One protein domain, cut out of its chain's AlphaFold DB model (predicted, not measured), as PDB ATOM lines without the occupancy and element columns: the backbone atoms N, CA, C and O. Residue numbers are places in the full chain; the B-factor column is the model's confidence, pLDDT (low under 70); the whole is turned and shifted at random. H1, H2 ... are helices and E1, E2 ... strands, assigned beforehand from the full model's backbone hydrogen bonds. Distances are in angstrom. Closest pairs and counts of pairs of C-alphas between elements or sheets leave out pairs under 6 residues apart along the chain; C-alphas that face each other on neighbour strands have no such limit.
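AT A GLANCE: This is residues 595 to 604 and 613 to 750 of the 758 residues of an uncharacterized protein of Marchantia polymorpha subsp. ruderalis (UniProt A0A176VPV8). With little regular structure, the printed part winds in stacked turns, a solenoid with two sides. One side is the parallel sheet E3 E5 E7 E8 E10 E12; the other has the parallel sheet E1 E2 E4 E6, then H1, then the parallel pair E9 E11. Its 148 residues include twelve named strands and one named helix, H1, between E7 and E8; 55 residues are in named elements, mostly strand. It is compact, with a radius of gyration of the C-alphas of 15.0 A, and spans 51 by 32 by 20 A.

HOW THE PARTS SIT: E1, residues 595 to 597, and E2, residues 617 to 621, are parallel neighbours; N 596 and O 619, 2.8 A apart, are within hydrogen-bond range. E7, residues 670 to 672, H1, residues 681 to 690, and E8, residues 696 to 698, form a strand-helix-strand unit, two parallel neighbour strands with a helix between, its crossover right-handed; N 671 and O 696 are 2.9 A apart. In H1, 5 of 6 O i to N i+4 pairs are within range. H1 is on the sheet of E6, residues 659 to 664; their closest C-alphas, Ala 683 and Arg 659, are 5.1 A apart.

IN THESE COORDINATES: C-alpha 595 is at (6.462, -54.677, 29.713). E3 is residues 627 to 629, E4 638 to 642, E5 648 to 650, E9 707 to 710, E10 717 to 719, E11 728 to 731 and E12 737 to 739, ending at (27.301, -44.710, 2.914). H1 measures 14.5 A, E6 13.7 A.

THE WHOLE: Residues 605 to 612 are not printed; C-alphas 604 and 613 are 23.0 A apart. Of the links printed whole, none is long. Residues 732 to 750 have pLDDT under 70.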
ATOM      1  N   VAL A 595       5.826 -55.370  28.590       90.00
ATOM      2  CA  VAL A 595       6.462 -54.677  29.713       90.00
ATOM      3  C   VAL A 595       7.390 -55.674  30.389       90.00
ATOM      4  O   VAL A 595       6.945 -56.652  30.988       90.00
ATOM      5  N   TYR A 596       8.686 -55.431  30.258       87.69
ATOM      6  CA  TYR A 596       9.761 -56.213  30.845       87.69
ATOM      7  C   TYR A 596      10.493 -55.349  31.863       87.69
ATOM      8  O   TYR A 596      11.242 -54.442  31.514       87.69
ATOM      9  N   GLN A 597      10.276 -55.660  33.136       84.25
ATOM     10  CA  GLN A 597      11.080 -55.168  34.247       84.25
ATOM     11  C   GLN A 597      11.954 -56.344  34.685       84.25
ATOM     12  O   GLN A 597      11.565 -57.130  35.547       84.25
ATOM     13  N   LEU A 598      13.073 -56.553  33.983       81.62
ATOM     14  CA  LEU A 598      13.971 -57.669  34.263       81.62
ATOM     15  C   LEU A 598      14.824 -57.305  35.486       81.62
ATOM     16  O   LEU A 598      15.558 -56.317  35.432       81.62
ATOM     17  N   PRO A 599      14.726 -58.054  36.600       74.56
ATOM     18  CA  PRO A 599      15.523 -57.772  37.783       74.56
ATOM     19  C   PRO A 599      16.981 -58.176  37.541       74.56
ATOM     20  O   PRO A 599      17.274 -58.984  36.659       74.56
ATOM     21  N   VAL A 600      17.890 -57.659  38.372       70.75
ATOM     22  CA  VAL A 600      19.354 -57.789  38.217       70.75
ATOM     23  C   VAL A 600      19.834 -59.250  38.098       70.75
ATOM     24  O   VAL A 600      20.866 -59.512  37.490       70.75
ATOM     25  N   GLN A 601      19.080 -60.225  38.621       74.56
ATOM     26  CA  GLN A 601      19.401 -61.657  38.524       74.56
ATOM     27  C   GLN A 601      19.006 -62.314  37.181       74.56
ATOM     28  O   GLN A 601      19.208 -63.517  37.015       74.56
ATOM     29  N   SER A 602      18.419 -61.574  36.235       83.19
ATOM     30  CA  SER A 602      18.053 -62.091  34.910       83.19
ATOM     31  C   SER A 602      19.268 -62.127  33.980       83.19
ATOM     32  O   SER A 602      19.920 -61.108  33.766       83.19
ATOM     33  N   LEU A 603      19.561 -63.286  33.383       88.75
ATOM     34  CA  LEU A 603      20.736 -63.475  32.516       88.75
ATOM     35  C   LEU A 603      20.490 -63.152  31.027       88.75
ATOM     36  O   LEU A 603      21.352 -63.449  30.193       88.75
ATOM     37  N   LEU A 604      19.337 -62.561  30.685       91.38
ATOM     38  CA  LEU A 604      18.905 -62.340  29.302       91.38
ATOM     39  C   LEU A 604      19.764 -61.278  28.601       91.38
ATOM     40  O   LEU A 604      19.562 -60.082  28.787       91.38
ATOM     41  N   TYR A 613       4.187 -57.584  14.099       92.31
ATOM     42  CA  TYR A 613       3.402 -56.574  13.384       92.31
ATOM     43  C   TYR A 613       2.210 -55.983  14.163       92.31
ATOM     44  O   TYR A 613       1.606 -55.018  13.698       92.31
ATOM     45  N   LYS A 614       1.861 -56.545  15.330       93.69
ATOM     46  CA  LYS A 614       0.872 -55.980  16.263       93.69
ATOM     47  C   LYS A 614       1.486 -55.232  17.453       93.69
ATOM     48  O   LYS A 614       0.721 -54.604  18.177       93.69
ATOM     49  N   LEU A 615       2.805 -55.284  17.656       95.00
ATOM     50  CA  LEU A 615       3.478 -54.627  18.778       95.00
ATOM     51  C   LEU A 615       3.350 -53.105  18.635       95.00
ATOM     52  O   LEU A 615       3.876 -52.525  17.691       95.00
ATOM     53  N   GLU A 616       2.641 -52.479  19.570       94.69
ATOM     54  CA  GLU A 616       2.372 -51.037  19.630       94.69
ATOM     55  C   GLU A 616       3.223 -50.345  20.707       94.69
ATOM     56  O   GLU A 616       3.665 -49.210  20.512       94.69
ATOM     57  N   GLU A 617       3.481 -51.040  21.820       94.44
ATOM     58  CA  GLU A 617       4.152 -50.511  23.014       94.44
ATOM     59  C   GLU A 617       5.152 -51.537  23.578       94.44
ATOM     60  O   GLU A 617       4.784 -52.677  23.878       94.44
ATOM     61  N   LEU A 618       6.415 -51.130  23.736       95.31
ATOM     62  CA  LEU A 618       7.445 -51.895  24.441       95.31
ATOM     63  C   LEU A 618       8.095 -51.030  25.524       95.31
ATOM     64  O   LEU A 618       8.687 -49.992  25.232       95.31
ATOM     65  N   VAL A 619       8.037 -51.515  26.762       94.81
ATOM     66  CA  VAL A 619       8.805 -50.998  27.899       94.81
ATOM     67  C   VAL A 619       9.789 -52.082  28.321       94.81
ATOM     68  O   VAL A 619       9.365 -53.170  28.709       94.81
ATOM     69  N   LEU A 620      11.091 -51.804  28.252       94.31
ATOM     70  CA  LEU A 620      12.141 -52.740  28.650       94.31
ATOM     71  C   LEU A 620      13.128 -52.053  29.598       94.31
ATOM     72  O   LEU A 620      13.743 -51.045  29.259       94.31
ATOM     73  N   MET A 621      13.273 -52.615  30.795       93.81
ATOM     74  CA  MET A 621      14.282 -52.246  31.781       93.81
ATOM     75  C   MET A 621      15.095 -53.499  32.121       93.81
ATOM     76  O   MET A 621      14.508 -54.526  32.468       93.81
ATOM     77  N   SER A 622      16.418 -53.447  31.948       91.50
ATOM     78  CA  SER A 622      17.330 -54.581  32.171       91.50
ATOM     79  C   SER A 622      18.774 -54.109  32.302       91.50
ATOM     80  O   SER A 622      19.236 -53.330  31.475       91.50
ATOM     81  N   THR A 623      19.516 -54.629  33.279       90.56
ATOM     82  CA  THR A 623      20.957 -54.367  33.447       90.56
ATOM     83  C   THR A 623      21.852 -55.356  32.691       90.56
ATOM     84  O   THR A 623      23.068 -55.266  32.800       90.56
ATOM     85  N   THR A 624      21.285 -56.324  31.962       92.50
ATOM     86  CA  THR A 624      22.035 -57.444  31.351       92.50
ATOM     87  C   THR A 624      21.776 -57.650  29.856       92.50
ATOM     88  O   THR A 624      22.504 -58.413  29.216       92.50
ATOM     89  N   LEU A 625      20.781 -56.967  29.276       94.62
ATOM     90  CA  LEU A 625      20.429 -57.098  27.860       94.62
ATOM     91  C   LEU A 625      21.441 -56.368  26.966       94.62
ATOM     92  O   LEU A 625      21.516 -55.146  27.016       94.62
ATOM     93  N   LYS A 626      22.138 -57.120  26.106       95.56
ATOM     94  CA  LYS A 626      23.160 -56.633  25.163       95.56
ATOM     95  C   LYS A 626      22.627 -56.365  23.760       95.56
ATOM     96  O   LYS A 626      23.044 -55.400  23.133       95.56
ATOM     97  N   SER A 627      21.700 -57.181  23.255       97.12
ATOM     98  CA  SER A 627      21.122 -56.971  21.919       97.12
ATOM     99  C   SER A 627      19.599 -57.048  21.901       97.12
ATOM    100  O   SER A 627      19.018 -58.035  22.368       97.12
ATOM    101  N   LEU A 628      18.971 -56.068  21.254       97.69
ATOM    102  CA  LEU A 628      17.530 -55.981  21.054       97.69
ATOM    103  C   LEU A 628      17.206 -55.818  19.564       97.69
ATOM    104  O   LEU A 628      17.601 -54.838  18.934       97.69
ATOM    105  N   ASN A 629      16.462 -56.769  19.000       97.81
ATOM    106  CA  ASN A 629      15.982 -56.700  17.621       97.81
ATOM    107  C   ASN A 629      14.456 -56.554  17.577       97.81
ATOM    108  O   ASN A 629      13.721 -57.399  18.083       97.81
ATOM    109  N   LEU A 630      14.002 -55.473  16.952       96.75
ATOM    110  CA  LEU A 630      12.616 -55.041  16.773       96.75
ATOM    111  C   LEU A 630      12.321 -54.717  15.297       96.75
ATOM    112  O   LEU A 630      11.313 -54.083  14.993       96.75
ATOM    113  N   ALA A 631      13.188 -55.139  14.370       96.81
ATOM    114  CA  ALA A 631      13.052 -54.823  12.954       96.81
ATOM    115  C   ALA A 631      11.673 -55.228  12.400       96.81
ATOM    116  O   ALA A 631      11.165 -56.307  12.699       96.81
ATOM    117  N   ASN A 632      11.071 -54.390  11.555       95.75
ATOM    118  CA  ASN A 632       9.755 -54.582  10.938       95.75
ATOM    119  C   ASN A 632       8.571 -54.669  11.937       95.75
ATOM    120  O   ASN A 632       7.492 -55.157  11.588       95.75
ATOM    121  N   CYS A 633       8.717 -54.161  13.166       95.62
ATOM    122  CA  CYS A 633       7.602 -53.934  14.098       95.62
ATOM    123  C   CYS A 633       6.800 -52.679  13.702       95.62
ATOM    124  O   CYS A 633       6.754 -51.688  14.423       95.62
ATOM    125  N   LYS A 634       6.154 -52.720  12.529       92.94
ATOM    126  CA  LYS A 634       5.530 -51.562  11.853       92.94
ATOM    127  C   LYS A 634       4.540 -50.743  12.688       92.94
ATOM    128  O   LYS A 634       4.334 -49.577  12.372       92.94
ATOM    129  N   LYS A 635       3.923 -51.330  13.718       94.81
ATOM    130  CA  LYS A 635       2.963 -50.677  14.627       94.81
ATOM    131  C   LYS A 635       3.589 -50.037  15.873       94.81
ATOM    132  O   LYS A 635       2.865 -49.374  16.614       94.81
ATOM    133  N   LEU A 636       4.887 -50.220  16.116       95.81
ATOM    134  CA  LEU A 636       5.550 -49.746  17.327       95.81
ATOM    135  C   LEU A 636       5.523 -48.214  17.352       95.81
ATOM    136  O   LEU A 636       6.171 -47.571  16.534       95.81
ATOM    137  N   THR A 637       4.758 -47.641  18.279       93.62
ATOM    138  CA  THR A 637       4.607 -46.182  18.455       93.62
ATOM    139  C   THR A 637       5.224 -45.697  19.759       93.62
ATOM    140  O   THR A 637       5.597 -44.530  19.866       93.62
ATOM    141  N   ARG A 638       5.339 -46.587  20.752       91.50
ATOM    142  CA  ARG A 638       5.885 -46.295  22.078       91.50
ATOM    143  C   ARG A 638       7.017 -47.253  22.405       91.50
ATOM    144  O   ARG A 638       6.793 -48.453  22.561       91.50
ATOM    145  N   LEU A 639       8.218 -46.707  22.550       94.88
ATOM    146  CA  LEU A 639       9.391 -47.452  22.985       94.88
ATOM    147  C   LEU A 639      10.022 -46.769  24.200       94.88
ATOM    148  O   LEU A 639      10.360 -45.586  24.145       94.88
ATOM    149  N   GLN A 640      10.188 -47.522  25.283       95.06
ATOM    150  CA  GLN A 640      10.938 -47.125  26.470       95.06
ATOM    151  C   GLN A 640      12.034 -48.154  26.738       95.06
ATOM    152  O   GLN A 640      11.730 -49.330  26.942       95.06
ATOM    153  N   LEU A 641      13.290 -47.707  26.772       95.25
ATOM    154  CA  LEU A 641      14.458 -48.540  27.046       95.25
ATOM    155  C   LEU A 641      15.260 -47.957  28.209       95.25
ATOM    156  O   LEU A 641      15.725 -46.821  28.138       95.25
ATOM    157  N   LYS A 642      15.451 -48.756  29.261       94.44
ATOM    158  CA  LYS A 642      16.444 -48.526  30.318       94.44
ATOM    159  C   LYS A 642      17.379 -49.725  30.380       94.44
ATOM    160  O   LYS A 642      17.167 -50.660  31.157       94.44
ATOM    161  N   CYS A 643      18.358 -49.725  29.485       94.00
ATOM    162  CA  CYS A 643      19.260 -50.841  29.249       94.00
ATOM    163  C   CYS A 643      20.687 -50.305  29.072       94.00
ATOM    164  O   CYS A 643      21.113 -50.143  27.928       94.00
ATOM    165  N   PRO A 644      21.409 -49.984  30.166       92.56
ATOM    166  CA  PRO A 644      22.714 -49.325  30.084       92.56
ATOM    167  C   PRO A 644      23.718 -50.125  29.246       92.56
ATOM    168  O   PRO A 644      24.365 -49.539  28.382       92.56
ATOM    169  N   SER A 645      23.748 -51.452  29.419       94.06
ATOM    170  CA  SER A 645      24.644 -52.378  28.707       94.06
ATOM    171  C   SER A 645      24.097 -52.934  27.383       94.06
ATOM    172  O   SER A 645      24.515 -54.003  26.932       94.06
ATOM    173  N   LEU A 646      23.142 -52.235  26.757       96.31
ATOM    174  CA  LEU A 646      22.629 -52.585  25.431       96.31
ATOM    175  C   LEU A 646      23.591 -52.086  24.351       96.31
ATOM    176  O   LEU A 646      23.560 -50.908  24.015       96.31
ATOM    177  N   THR A 647      24.387 -52.984  23.772       96.56
ATOM    178  CA  THR A 647      25.371 -52.657  22.729       96.56
ATOM    179  C   THR A 647      24.801 -52.645  21.310       96.56
ATOM    180  O   THR A 647      25.343 -51.954  20.449       96.56
ATOM    181  N   ALA A 648      23.695 -53.350  21.041       97.31
ATOM    182  CA  ALA A 648      23.084 -53.404  19.708       97.31
ATOM    183  C   ALA A 648      21.553 -53.247  19.733       97.31
ATOM    184  O   ALA A 648      20.840 -54.035  20.362       97.31
ATOM    185  N   LEU A 649      21.034 -52.278  18.973       97.75
ATOM    186  CA  LEU A 649      19.603 -52.002  18.825       97.75
ATOM    187  C   LEU A 649      19.202 -51.921  17.346       97.75
ATOM    188  O   LEU A 649      19.599 -51.006  16.625       97.75
ATOM    189  N   ASN A 650      18.355 -52.852  16.901       97.62
ATOM    190  CA  ASN A 650      17.781 -52.833  15.556       97.62
ATOM    191  C   ASN A 650      16.283 -52.507  15.598       97.62
ATOM    192  O   ASN A 650      15.483 -53.294  16.094       97.62
ATOM    193  N   LEU A 651      15.924 -51.354  15.041       96.38
ATOM    194  CA  LEU A 651      14.578 -50.798  14.909       96.38
ATOM    195  C   LEU A 651      14.169 -50.604  13.437       96.38
ATOM    196  O   LEU A 651      13.130 -50.005  13.168       96.38
ATOM    197  N   SER A 652      14.957 -51.098  12.476       95.19
ATOM    198  CA  SER A 652      14.707 -50.881  11.044       95.19
ATOM    199  C   SER A 652      13.275 -51.240  10.618       95.19
ATOM    200  O   SER A 652      12.695 -52.214  11.088       95.19
ATOM    201  N   LEU A 653      12.683 -50.458   9.714       94.69
ATOM    202  CA  LEU A 653      11.310 -50.617   9.208       94.69
ATOM    203  C   LEU A 653      10.202 -50.541  10.286       94.69
ATOM    204  O   LEU A 653       9.104 -51.074  10.088       94.69
ATOM    205  N   CYS A 654      10.453 -49.873  11.418       95.25
ATOM    206  CA  CYS A 654       9.410 -49.488  12.378       95.25
ATOM    207  C   CYS A 654       8.670 -48.230  11.895       95.25
ATOM    208  O   CYS A 654       8.820 -47.149  12.460       95.25
ATOM    209  N   ASP A 655       7.870 -48.385  10.832       91.75
ATOM    210  CA  ASP A 655       7.227 -47.279  10.101       91.75
ATOM    211  C   ASP A 655       6.498 -46.257  11.002       91.75
ATOM    212  O   ASP A 655       6.505 -45.072  10.684       91.75
ATOM    213  N   SER A 656       5.879 -46.699  12.109       94.25
ATOM    214  CA  SER A 656       5.048 -45.863  13.003       94.25
ATOM    215  C   SER A 656       5.789 -45.253  14.207       94.25
ATOM    216  O   SER A 656       5.156 -44.600  15.039       94.25
ATOM    217  N   LEU A 657       7.101 -45.471  14.350       93.94
ATOM    218  CA  LEU A 657       7.848 -45.055  15.539       93.94
ATOM    219  C   LEU A 657       8.179 -43.557  15.491       93.94
ATOM    220  O   LEU A 657       9.169 -43.161  14.886       93.94
ATOM    221  N   GLU A 658       7.364 -42.718  16.140       91.50
ATOM    222  CA  GLU A 658       7.616 -41.268  16.175       91.50
ATOM    223  C   GLU A 658       8.672 -40.846  17.203       91.50
ATOM    224  O   GLU A 658       9.495 -39.979  16.910       91.50
ATOM    225  N   ARG A 659       8.602 -41.380  18.433       90.38
ATOM    226  CA  ARG A 659       9.379 -40.908  19.593       90.38
ATOM    227  C   ARG A 659       9.740 -42.042  20.549       90.38
ATOM    228  O   ARG A 659       8.956 -42.970  20.751       90.38
ATOM    229  N   PHE A 660      10.881 -41.899  21.215       90.62
ATOM    230  CA  PHE A 660      11.206 -42.663  22.417       90.62
ATOM    231  C   PHE A 660      10.541 -42.003  23.633       90.62
ATOM    232  O   PHE A 660      10.535 -40.781  23.754       90.62
ATOM    233  N   VAL A 661       9.964 -42.805  24.530       88.69
ATOM    234  CA  VAL A 661       9.336 -42.331  25.780       88.69
ATOM    235  C   VAL A 661      10.401 -42.061  26.847       88.69
ATOM    236  O   VAL A 661      10.281 -41.140  27.647       88.69
ATOM    237  N   SER A 662      11.452 -42.880  26.858       87.50
ATOM    238  CA  SER A 662      12.678 -42.708  27.638       87.50
ATOM    239  C   SER A 662      13.719 -43.668  27.058       87.50
ATOM    240  O   SER A 662      13.380 -44.797  26.695       87.50
ATOM    241  N   PHE A 663      14.959 -43.203  26.916       91.50
ATOM    242  CA  PHE A 663      16.048 -43.931  26.268       91.50
ATOM    243  C   PHE A 663      17.309 -43.793  27.127       91.50
ATOM    244  O   PHE A 663      17.804 -42.688  27.326       91.50
ATOM    245  N   GLN A 664      17.777 -44.897  27.709       91.81
ATOM    246  CA  GLN A 664      18.954 -44.956  28.581       91.81
ATOM    247  C   GLN A 664      19.782 -46.189  28.194       91.81
ATOM    248  O   GLN A 664      19.626 -47.259  28.786       91.81
ATOM    249  N   CYS A 665      20.608 -46.032  27.155       92.81
ATOM    250  CA  CYS A 665      21.454 -47.069  26.553       92.81
ATOM    251  C   CYS A 665      22.841 -46.485  26.237       92.81
ATOM    252  O   CYS A 665      23.114 -46.084  25.109       92.81
ATOM    253  N   SER A 666      23.683 -46.376  27.265       90.62
ATOM    254  CA  SER A 666      24.984 -45.696  27.214       90.62
ATOM    255  C   SER A 666      26.068 -46.485  26.475       90.62
ATOM    256  O   SER A 666      26.872 -45.891  25.761       90.62
ATOM    257  N   GLU A 667      26.070 -47.815  26.597       94.12
ATOM    258  CA  GLU A 667      27.033 -48.711  25.931       94.12
ATOM    259  C   GLU A 667      26.623 -49.060  24.482       94.12
ATOM    260  O   GLU A 667      27.143 -50.010  23.900       94.12
ATOM    261  N   LEU A 668      25.681 -48.322  23.883       95.75
ATOM    262  CA  LEU A 668      25.135 -48.626  22.559       95.75
ATOM    263  C   LEU A 668      26.151 -48.357  21.442       95.75
ATOM    264  O   LEU A 668      26.442 -47.206  21.137       95.75
ATOM    265  N   GLN A 669      26.628 -49.434  20.811       95.25
ATOM    266  CA  GLN A 669      27.621 -49.436  19.731       95.25
ATOM    267  C   GLN A 669      26.988 -49.471  18.333       95.25
ATOM    268  O   GLN A 669      27.501 -48.823  17.428       95.25
ATOM    269  N   SER A 670      25.881 -50.195  18.133       96.25
ATOM    270  CA  SER A 670      25.171 -50.267  16.842       96.25
ATOM    271  C   SER A 670      23.701 -49.880  16.994       96.25
ATOM    272  O   SER A 670      22.948 -50.520  17.735       96.25
ATOM    273  N   LEU A 671      23.287 -48.842  16.263       96.38
ATOM    274  CA  LEU A 671      21.915 -48.345  16.201       96.38
ATOM    275  C   LEU A 671      21.411 -48.364  14.754       96.38
ATOM    276  O   LEU A 671      21.852 -47.586  13.906       96.38
ATOM    277  N   ASN A 672      20.445 -49.237  14.470       96.12
ATOM    278  CA  ASN A 672      19.817 -49.334  13.155       96.12
ATOM    279  C   ASN A 672      18.368 -48.826  13.182       96.12
ATOM    280  O   ASN A 672      17.468 -49.514  13.659       96.12
ATOM    281  N   LEU A 673      18.155 -47.640  12.618       94.31
ATOM    282  CA  LEU A 673      16.878 -46.946  12.432       94.31
ATOM    283  C   LEU A 673      16.461 -46.890  10.947       94.31
ATOM    284  O   LEU A 673      15.618 -46.075  10.577       94.31
ATOM    285  N   PHE A 674      17.045 -47.724  10.075       94.06
ATOM    286  CA  PHE A 674      16.789 -47.681   8.629       94.06
ATOM    287  C   PHE A 674      15.290 -47.799   8.305       94.06
ATOM    288  O   PHE A 674      14.642 -48.788   8.653       94.06
ATOM    289  N   GLY A 675      14.730 -46.810   7.609       90.75
ATOM    290  CA  GLY A 675      13.321 -46.770   7.223       90.75
ATOM    291  C   GLY A 675      12.341 -46.392   8.341       90.75
ATOM    292  O   GLY A 675      11.142 -46.624   8.180       90.75
ATOM    293  N   CYS A 676      12.794 -45.818   9.462       93.69
ATOM    294  CA  CYS A 676      11.925 -45.269  10.512       93.69
ATOM    295  C   CYS A 676      11.310 -43.916  10.095       93.69
ATOM    296  O   CYS A 676      11.572 -42.878  10.701       93.69
ATOM    297  N   ARG A 677      10.481 -43.917   9.044       91.44
ATOM    298  CA  ARG A 677       9.983 -42.709   8.344       91.44
ATOM    299  C   ARG A 677       9.299 -41.672   9.238       91.44
ATOM    300  O   ARG A 677       9.359 -40.481   8.953       91.44
ATOM    301  N   MET A 678       8.624 -42.121  10.295       93.00
ATOM    302  CA  MET A 678       7.870 -41.251  11.202       93.00
ATOM    303  C   MET A 678       8.709 -40.691  12.369       93.00
ATOM    304  O   MET A 678       8.216 -39.810  13.079       93.00
ATOM    305  N   LEU A 679       9.958 -41.139  12.547       93.25
ATOM    306  CA  LEU A 679      10.836 -40.742  13.651       93.25
ATOM    307  C   LEU A 679      11.186 -39.252  13.582       93.25
ATOM    308  O   LEU A 679      11.688 -38.770  12.568       93.25
ATOM    309  N   VAL A 680      10.923 -38.510  14.658       92.12
ATOM    310  CA  VAL A 680      11.162 -37.058  14.692       92.12
ATOM    311  C   VAL A 680      12.589 -36.713  15.121       92.12
ATOM    312  O   VAL A 680      13.205 -37.432  15.909       92.12
ATOM    313  N   GLN A 681      13.076 -35.555  14.670       90.00
ATOM    314  CA  GLN A 681      14.414 -35.028  14.965       90.00
ATOM    315  C   GLN A 681      14.817 -35.123  16.447       90.00
ATOM    316  O   GLN A 681      15.898 -35.608  16.758       90.00
ATOM    317  N   SER A 682      13.952 -34.713  17.382       89.56
ATOM    318  CA  SER A 682      14.284 -34.751  18.814       89.56
ATOM    319  C   SER A 682      14.447 -36.172  19.359       89.56
ATOM    320  O   SER A 682      15.287 -36.394  20.222       89.56
ATOM    321  N   ALA A 683      13.705 -37.150  18.830       90.44
ATOM    322  CA  ALA A 683      13.869 -38.547  19.214       90.44
ATOM    323  C   ALA A 683      15.204 -39.110  18.710       90.44
ATOM    324  O   ALA A 683      15.890 -39.799  19.460       90.44
ATOM    325  N   MET A 684      15.592 -38.771  17.475       90.50
ATOM    326  CA  MET A 684      16.914 -39.094  16.934       90.50
ATOM    327  C   MET A 684      18.022 -38.516  17.823       90.50
ATOM    328  O   MET A 684      18.858 -39.268  18.317       90.50
ATOM    329  N   ASN A 685      17.984 -37.202  18.078       89.06
ATOM    330  CA  ASN A 685      19.001 -36.509  18.865       89.06
ATOM    331  C   ASN A 685      19.122 -37.103  20.279       89.06
ATOM    332  O   ASN A 685      20.223 -37.464  20.667       89.06
ATOM    333  N   SER A 686      18.020 -37.315  21.013       89.00
ATOM    334  CA  SER A 686      18.085 -37.875  22.375       89.00
ATOM    335  C   SER A 686      18.546 -39.339  22.447       89.00
ATOM    336  O   SER A 686      19.035 -39.762  23.490       89.00
ATOM    337  N   ALA A 687      18.404 -40.133  21.380       89.81
ATOM    338  CA  ALA A 687      19.008 -41.469  21.336       89.81
ATOM    339  C   ALA A 687      20.525 -41.388  21.098       89.81
ATOM    340  O   ALA A 687      21.296 -42.052  21.788       89.81
ATOM    341  N   VAL A 688      20.927 -40.532  20.154       89.19
ATOM    342  CA  VAL A 688      22.311 -40.289  19.717       89.19
ATOM    343  C   VAL A 688      23.164 -39.633  20.816       89.19
ATOM    344  O   VAL A 688      24.300 -40.040  21.045       89.19
ATOM    345  N   GLU A 689      22.606 -38.661  21.537       88.50
ATOM    346  CA  GLU A 689      23.218 -37.950  22.672       88.50
ATOM    347  C   GLU A 689      23.545 -38.891  23.845       88.50
ATOM    348  O   GLU A 689      24.590 -38.762  24.480       88.50
ATOM    349  N   VAL A 690      22.680 -39.878  24.103       88.69
ATOM    350  CA  VAL A 690      22.864 -40.876  25.169       88.69
ATOM    351  C   VAL A 690      23.839 -41.990  24.761       88.69
ATOM    352  O   VAL A 690      24.541 -42.531  25.617       88.69
ATOM    353  N   SER A 691      23.914 -42.344  23.474       90.00
ATOM    354  CA  SER A 691      24.811 -43.388  22.962       90.00
ATOM    355  C   SER A 691      26.234 -42.862  22.723       90.00
ATOM    356  O   SER A 691      26.661 -42.660  21.587       90.00
ATOM    357  N   VAL A 692      26.992 -42.642  23.800       86.31
ATOM    358  CA  VAL A 692      28.381 -42.138  23.728       86.31
ATOM    359  C   VAL A 692      29.337 -43.166  23.088       86.31
ATOM    360  O   VAL A 692      30.344 -42.804  22.479       86.31
ATOM    361  N   ALA A 693      29.012 -44.459  23.176       89.19
ATOM    362  CA  ALA A 693      29.803 -45.569  22.635       89.19
ATOM    363  C   ALA A 693      29.493 -45.934  21.162       89.19
ATOM    364  O   ALA A 693      29.914 -46.994  20.704       89.19
ATOM    365  N   LEU A 694      28.751 -45.102  20.422       91.69
ATOM    366  CA  LEU A 694      28.184 -45.466  19.120       91.69
ATOM    367  C   LEU A 694      29.227 -45.578  17.993       91.69
ATOM    368  O   LEU A 694      29.742 -44.574  17.512       91.69
ATOM    369  N   GLU A 695      29.463 -46.800  17.512       91.75
ATOM    370  CA  GLU A 695      30.373 -47.136  16.406       91.75
ATOM    371  C   GLU A 695      29.666 -47.216  15.036       91.75
ATOM    372  O   GLU A 695      30.280 -46.959  13.997       91.75
ATOM    373  N   GLU A 696      28.377 -47.565  15.008       91.62
ATOM    374  CA  GLU A 696      27.584 -47.760  13.790       91.62
ATOM    375  C   GLU A 696      26.188 -47.129  13.904       91.62
ATOM    376  O   GLU A 696      25.387 -47.504  14.763       91.62
ATOM    377  N   LEU A 697      25.859 -46.231  12.969       92.69
ATOM    378  CA  LEU A 697      24.545 -45.600  12.859       92.69
ATOM    379  C   LEU A 697      23.946 -45.792  11.460       92.69
ATOM    380  O   LEU A 697      24.467 -45.274  10.471       92.69
ATOM    381  N   ARG A 698      22.793 -46.469  11.376       92.81
ATOM    382  CA  ARG A 698      21.953 -46.486  10.165       92.81
ATOM    383  C   ARG A 698      20.697 -45.659  10.387       92.81
ATOM    384  O   ARG A 698      19.903 -45.981  11.261       92.81
ATOM    385  N   CYS A 699      20.491 -44.633   9.575       90.62
ATOM    386  CA  CYS A 699      19.301 -43.778   9.588       90.62
ATOM    387  C   CYS A 699      18.863 -43.347   8.175       90.62
ATOM    388  O   CYS A 699      18.202 -42.325   8.007       90.62
ATOM    389  N   GLY A 700      19.220 -44.137   7.155       89.06
ATOM    390  CA  GLY A 700      18.688 -44.019   5.796       89.06
ATOM    391  C   GLY A 700      17.181 -44.299   5.728       89.06
ATOM    392  O   GLY A 700      16.672 -45.155   6.450       89.06
ATOM    393  N   GLY A 701      16.449 -43.571   4.883       87.00
ATOM    394  CA  GLY A 701      14.986 -43.654   4.779       87.00
ATOM    395  C   GLY A 701      14.216 -43.069   5.974       87.00
ATOM    396  O   GLY A 701      13.079 -43.470   6.227       87.00
ATOM    397  N   CYS A 702      14.825 -42.154   6.733       89.69
ATOM    398  CA  CYS A 702      14.171 -41.405   7.806       89.69
ATOM    399  C   CYS A 702      13.660 -40.052   7.282       89.69
ATOM    400  O   CYS A 702      14.310 -39.018   7.429       89.69
ATOM    401  N   ASP A 703      12.469 -40.065   6.682       88.12
ATOM    402  CA  ASP A 703      11.853 -38.951   5.932       88.12
ATOM    403  C   ASP A 703      11.499 -37.683   6.756       88.12
ATOM    404  O   ASP A 703      10.879 -36.758   6.233       88.12
ATOM    405  N   ARG A 704      11.872 -37.622   8.041       88.88
ATOM    406  CA  ARG A 704      11.585 -36.525   8.991       88.88
ATOM    407  C   ARG A 704      12.820 -35.947   9.701       88.88
ATOM    408  O   ARG A 704      12.673 -35.089  10.571       88.88
ATOM    409  N   ILE A 705      14.021 -36.412   9.358       87.81
ATOM    410  CA  ILE A 705      15.285 -35.923   9.925       87.81
ATOM    411  C   ILE A 705      15.881 -34.903   8.949       87.81
ATOM    412  O   ILE A 705      16.275 -35.266   7.843       87.81
ATOM    413  N   GLU A 706      15.920 -33.626   9.341       87.38
ATOM    414  CA  GLU A 706      16.438 -32.531   8.497       87.38
ATOM    415  C   GLU A 706      17.910 -32.206   8.762       87.38
ATOM    416  O   GLU A 706      18.616 -31.716   7.877       87.38
ATOM    417  N   ARG A 707      18.351 -32.414  10.002       86.38
ATOM    418  CA  ARG A 707      19.695 -32.113  10.500       86.38
ATOM    419  C   ARG A 707      20.208 -33.357  11.210       86.38
ATOM    420  O   ARG A 707      19.409 -34.131  11.735       86.38
ATOM    421  N   LEU A 708      21.510 -33.580  11.239       85.25
ATOM    422  CA  LEU A 708      22.069 -34.670  12.024       85.25
ATOM    423  C   LEU A 708      23.424 -34.244  12.572       85.25
ATOM    424  O   LEU A 708      24.368 -34.054  11.810       85.25
ATOM    425  N   ASP A 709      23.477 -34.075  13.887       84.19
ATOM    426  CA  ASP A 709      24.604 -33.475  14.593       84.19
ATOM    427  C   ASP A 709      25.293 -34.588  15.400       84.19
ATOM    428  O   ASP A 709      24.818 -34.984  16.468       84.19
ATOM    429  N   LEU A 710      26.356 -35.175  14.841       84.06
ATOM    430  CA  LEU A 710      27.017 -36.365  15.390       84.06
ATOM    431  C   LEU A 710      28.325 -35.991  16.091       84.06
ATOM    432  O   LEU A 710      29.369 -35.793  15.464       84.06
ATOM    433  N   MET A 711      28.242 -35.927  17.419       80.38
ATOM    434  CA  MET A 711      29.346 -35.593  18.326       80.38
ATOM    435  C   MET A 711      30.069 -36.836  18.882       80.38
ATOM    436  O   MET A 711      30.915 -36.715  19.763       80.38
ATOM    437  N   GLN A 712      29.722 -38.040  18.413       82.25
ATOM    438  CA  GLN A 712      30.228 -39.312  18.934       82.25
ATOM    439  C   GLN A 712      31.666 -39.557  18.436       82.25
ATOM    440  O   GLN A 712      31.859 -39.789  17.241       82.25
ATOM    441  N   PRO A 713      32.687 -39.565  19.318       77.31
ATOM    442  CA  PRO A 713      34.087 -39.734  18.909       77.31
ATOM    443  C   PRO A 713      34.416 -41.171  18.469       77.31
ATOM    444  O   PRO A 713      35.466 -41.435  17.889       77.31
ATOM    445  N   SER A 714      33.513 -42.099  18.779       84.06
ATOM    446  CA  SER A 714      33.542 -43.539  18.528       84.06
ATOM    447  C   SER A 714      33.003 -43.934  17.147       84.06
ATOM    448  O   SER A 714      33.217 -45.072  16.727       84.06
ATOM    449  N   LEU A 715      32.333 -43.029  16.423       84.81
ATOM    450  CA  LEU A 715      31.566 -43.379  15.227       84.81
ATOM    451  C   LEU A 715      32.470 -43.792  14.055       84.81
ATOM    452  O   LEU A 715      33.277 -43.018  13.546       84.81
ATOM    453  N   LEU A 716      32.314 -45.037  13.599       85.38
ATOM    454  CA  LEU A 716      33.097 -45.624  12.511       85.38
ATOM    455  C   LEU A 716      32.306 -45.696  11.203       85.38
ATOM    456  O   LEU A 716      32.896 -45.569  10.127       85.38
ATOM    457  N   THR A 717      30.994 -45.938  11.295       86.38
ATOM    458  CA  THR A 717      30.125 -46.236  10.148       86.38
ATOM    459  C   THR A 717      28.825 -45.438  10.204       86.38
ATOM    460  O   THR A 717      28.064 -45.564  11.163       86.38
ATOM    461  N   LEU A 718      28.532 -44.677   9.146       88.75
ATOM    462  CA  LEU A 718      27.274 -43.938   8.985       88.75
ATOM    463  C   LEU A 718      26.573 -44.305   7.669       88.75
ATOM    464  O   LEU A 718      27.186 -44.275   6.601       88.75
ATOM    465  N   GLU A 719      25.274 -44.596   7.736       87.56
ATOM    466  CA  GLU A 719      24.413 -44.899   6.585       87.56
ATOM    467  C   GLU A 719      23.161 -44.005   6.611       87.56
ATOM    468  O   GLU A 719      22.266 -44.195   7.436       87.56
ATOM    469  N   VAL A 720      23.104 -43.022   5.704       85.81
ATOM    470  CA  VAL A 720      22.021 -42.012   5.580       85.81
ATOM    471  C   VAL A 720      21.248 -42.119   4.256       85.81
ATOM    472  O   VAL A 720      20.420 -41.267   3.931       85.81
ATOM    473  N   SER A 721      21.521 -43.160   3.471       82.75
ATOM    474  CA  SER A 721      21.008 -43.343   2.110       82.75
ATOM    475  C   SER A 721      19.477 -43.281   2.024       82.75
ATOM    476  O   SER A 721      18.748 -43.933   2.771       82.75
ATOM    477  N   GLY A 722      18.966 -42.477   1.089       79.69
ATOM    478  CA  GLY A 722      17.530 -42.345   0.839       79.69
ATOM    479  C   GLY A 722      16.737 -41.479   1.827       79.69
ATOM    480  O   GLY A 722      15.537 -41.323   1.606       79.69
ATOM    481  N   SER A 723      17.349 -40.882   2.858       82.94
ATOM    482  CA  SER A 723      16.677 -39.922   3.757       82.94
ATOM    483  C   SER A 723      16.433 -38.579   3.059       82.94
ATOM    484  O   SER A 723      17.272 -37.682   3.095       82.94
ATOM    485  N   GLN A 724      15.269 -38.435   2.415       80.12
ATOM    486  CA  GLN A 724      14.964 -37.313   1.508       80.12
ATOM    487  C   GLN A 724      14.919 -35.932   2.183       80.12
ATOM    488  O   GLN A 724      15.050 -34.917   1.501       80.12
ATOM    489  N   ALA A 725      14.713 -35.882   3.501       83.81
ATOM    490  CA  ALA A 725      14.609 -34.637   4.261       83.81
ATOM    491  C   ALA A 725      15.963 -34.077   4.737       83.81
ATOM    492  O   ALA A 725      16.010 -32.917   5.147       83.81
ATOM    493  N   LEU A 726      17.048 -34.864   4.695       84.56
ATOM    494  CA  LEU A 726      18.322 -34.503   5.320       84.56
ATOM    495  C   LEU A 726      19.029 -33.386   4.532       84.56
ATOM    496  O   LEU A 726      19.519 -33.601   3.425       84.56
ATOM    497  N   ARG A 727      19.082 -32.188   5.125       83.62
ATOM    498  CA  ARG A 727      19.662 -30.959   4.549       83.62
ATOM    499  C   ARG A 727      21.010 -30.581   5.155       83.62
ATOM    500  O   ARG A 727      21.759 -29.851   4.519       83.62
ATOM    501  N   ARG A 728      21.306 -31.016   6.385       81.81
ATOM    502  CA  ARG A 728      22.586 -30.759   7.070       81.81
ATOM    503  C   ARG A 728      23.063 -31.999   7.810       81.81
ATOM    504  O   ARG A 728      22.256 -32.716   8.397       81.81
ATOM    505  N   LEU A 729      24.372 -32.207   7.807       84.44
ATOM    506  CA  LEU A 729      25.052 -33.290   8.504       84.44
ATOM    507  C   LEU A 729      26.346 -32.719   9.085       84.44
ATOM    508  O   LEU A 729      27.247 -32.375   8.324       84.44
ATOM    509  N   TYR A 730      26.423 -32.613  10.409       81.69
ATOM    510  CA  TYR A 730      27.624 -32.190  11.122       81.69
ATOM    511  C   TYR A 730      28.278 -33.417  11.759       81.69
ATOM    512  O   TYR A 730      27.616 -34.203  12.440       81.69
ATOM    513  N   LEU A 731      29.577 -33.588  11.518       78.38
ATOM    514  CA  LEU A 731      30.383 -34.711  11.995       78.38
ATOM    515  C   LEU A 731      31.593 -34.149  12.738       78.38
ATOM    516  O   LEU A 731      32.357 -33.386  12.154       78.38
ATOM    517  N   LEU A 732      31.787 -34.530  14.002       67.88
ATOM    518  CA  LEU A 732      32.914 -34.025  14.798       67.88
ATOM    519  C   LEU A 732      34.248 -34.747  14.505       67.88
ATOM    520  O   LEU A 732      35.304 -34.263  14.900       67.88
ATOM    521  N   MET A 733      34.214 -35.895  13.816       62.56
ATOM    522  CA  MET A 733      35.377 -36.755  13.548       62.56
ATOM    523  C   MET A 733      35.348 -37.352  12.127       62.56
ATOM    524  O   MET A 733      34.261 -37.600  11.593       62.56
ATOM    525  N   PRO A 734      36.515 -37.655  11.518       57.88
ATOM    526  CA  PRO A 734      36.590 -38.354  10.236       57.88
ATOM    527  C   PRO A 734      36.114 -39.811  10.366       57.88
ATOM    528  O   PRO A 734      36.733 -40.641  11.036       57.88
ATOM    529  N   LEU A 735      35.000 -40.130   9.705       60.31
ATOM    530  CA  LEU A 735      34.384 -41.458   9.728       60.31
ATOM    531  C   LEU A 735      35.136 -42.449   8.828       60.31
ATOM    532  O   LEU A 735      35.410 -42.157   7.665       60.31
ATOM    533  N   LYS A 736      35.373 -43.674   9.317       60.50
ATOM    534  CA  LYS A 736      36.066 -44.723   8.542       60.50
ATOM    535  C   LYS A 736      35.262 -45.216   7.333       60.50
ATOM    536  O   LYS A 736      35.860 -45.684   6.366       60.50
ATOM    537  N   LYS A 737      33.923 -45.191   7.396       57.69
ATOM    538  CA  LYS A 737      33.021 -45.603   6.303       57.69
ATOM    539  C   LYS A 737      31.742 -44.764   6.287       57.69
ATOM    540  O   LYS A 737      30.990 -44.759   7.260       57.69
ATOM    541  N   VAL A 738      31.446 -44.132   5.153       57.97
ATOM    542  CA  VAL A 738      30.231 -43.322   4.968       57.97
ATOM    543  C   VAL A 738      29.450 -43.799   3.746       57.97
ATOM    544  O   VAL A 738      29.940 -43.748   2.622       57.97
ATOM    545  N   TRP A 739      28.210 -44.238   3.959       59.41
ATOM    546  CA  TRP A 739      27.301 -44.710   2.914       59.41
ATOM    547  C   TRP A 739      26.283 -43.614   2.556       59.41
ATOM    548  O   TRP A 739      25.114 -43.657   2.943       59.41
ATOM    549  N   MET A 740      26.748 -42.620   1.792       59.59
ATOM    550  CA  MET A 740      25.935 -41.541   1.204       59.59
ATOM    551  C   MET A 740      25.524 -41.869  -0.240       59.59
ATOM    552  O   MET A 740      25.940 -41.216  -1.195       59.59
ATOM    553  N   LEU A 741      24.681 -42.889  -0.414       40.34
ATOM    554  CA  LEU A 741      24.009 -43.126  -1.695       40.34
ATOM    555  C   LEU A 741      22.684 -42.351  -1.739       40.34
ATOM    556  O   LEU A 741      21.764 -42.649  -0.979       40.34
ATOM    557  N   LEU A 742      22.605 -41.391  -2.667       38.88
ATOM    558  CA  LEU A 742      21.435 -40.552  -2.974       38.88
ATOM    559  C   LEU A 742      20.948 -39.663  -1.812       38.88
ATOM    560  O   LEU A 742      19.951 -39.955  -1.151       38.88
ATOM    561  N   LEU A 743      21.607 -38.511  -1.667       41.22
ATOM    562  CA  LEU A 743      20.977 -37.282  -1.175       41.22
ATOM    563  C   LEU A 743      20.379 -36.512  -2.373       41.22
ATOM    564  O   LEU A 743      21.021 -36.461  -3.429       41.22
ATOM    565  N   PRO A 744      19.186 -35.899  -2.256       36.03
ATOM    566  CA  PRO A 744      18.725 -34.919  -3.236       36.03
ATOM    567  C   PRO A 744      19.644 -33.682  -3.229       36.03
ATOM    568  O   PRO A 744      20.288 -33.377  -2.227       36.03
ATOM    569  N   LYS A 745      19.729 -32.969  -4.361       37.19
ATOM    570  CA  LYS A 745      20.709 -31.889  -4.614       37.19
ATOM    571  C   LYS A 745      20.469 -30.599  -3.791       37.19
ATOM    572  O   LYS A 745      20.155 -29.574  -4.387       37.19
ATOM    573  N   ALA A 746      20.602 -30.635  -2.461       34.84
ATOM    574  CA  ALA A 746      20.591 -29.447  -1.588       34.84
ATOM    575  C   ALA A 746      21.097 -29.732  -0.148       34.84
ATOM    576  O   ALA A 746      20.354 -29.541   0.817       34.84
ATOM    577  N   VAL A 747      22.357 -30.156   0.023       40.34
ATOM    578  CA  VAL A 747      23.042 -30.056   1.334       40.34
ATOM    579  C   VAL A 747      23.788 -28.722   1.395       40.34
ATOM    580  O   VAL A 747      25.003 -28.641   1.222       40.34
ATOM    581  N   GLU A 748      23.024 -27.647   1.577       34.91
ATOM    582  CA  GLU A 748      23.567 -26.311   1.832       34.91
ATOM    583  C   GLU A 748      24.062 -26.233   3.283       34.91
ATOM    584  O   GLU A 748      23.286 -26.403   4.230       34.91
ATOM    585  N   GLY A 749      25.359 -25.969   3.457       35.47
ATOM    586  CA  GLY A 749      26.023 -26.046   4.760       35.47
ATOM    587  C   GLY A 749      26.711 -27.386   5.030       35.47
ATOM    588  O   GLY A 749      26.819 -27.787   6.186       35.47
ATOM    589  N   MET A 750      27.200 -28.074   3.991       36.97
ATOM    590  CA  MET A 750      28.243 -29.091   4.158       36.97
ATOM    591  C   MET A 750      29.594 -28.406   4.426       36.97
ATOM    592  O   MET A 750      30.493 -28.426   3.589       36.97
TER     593      MET A 750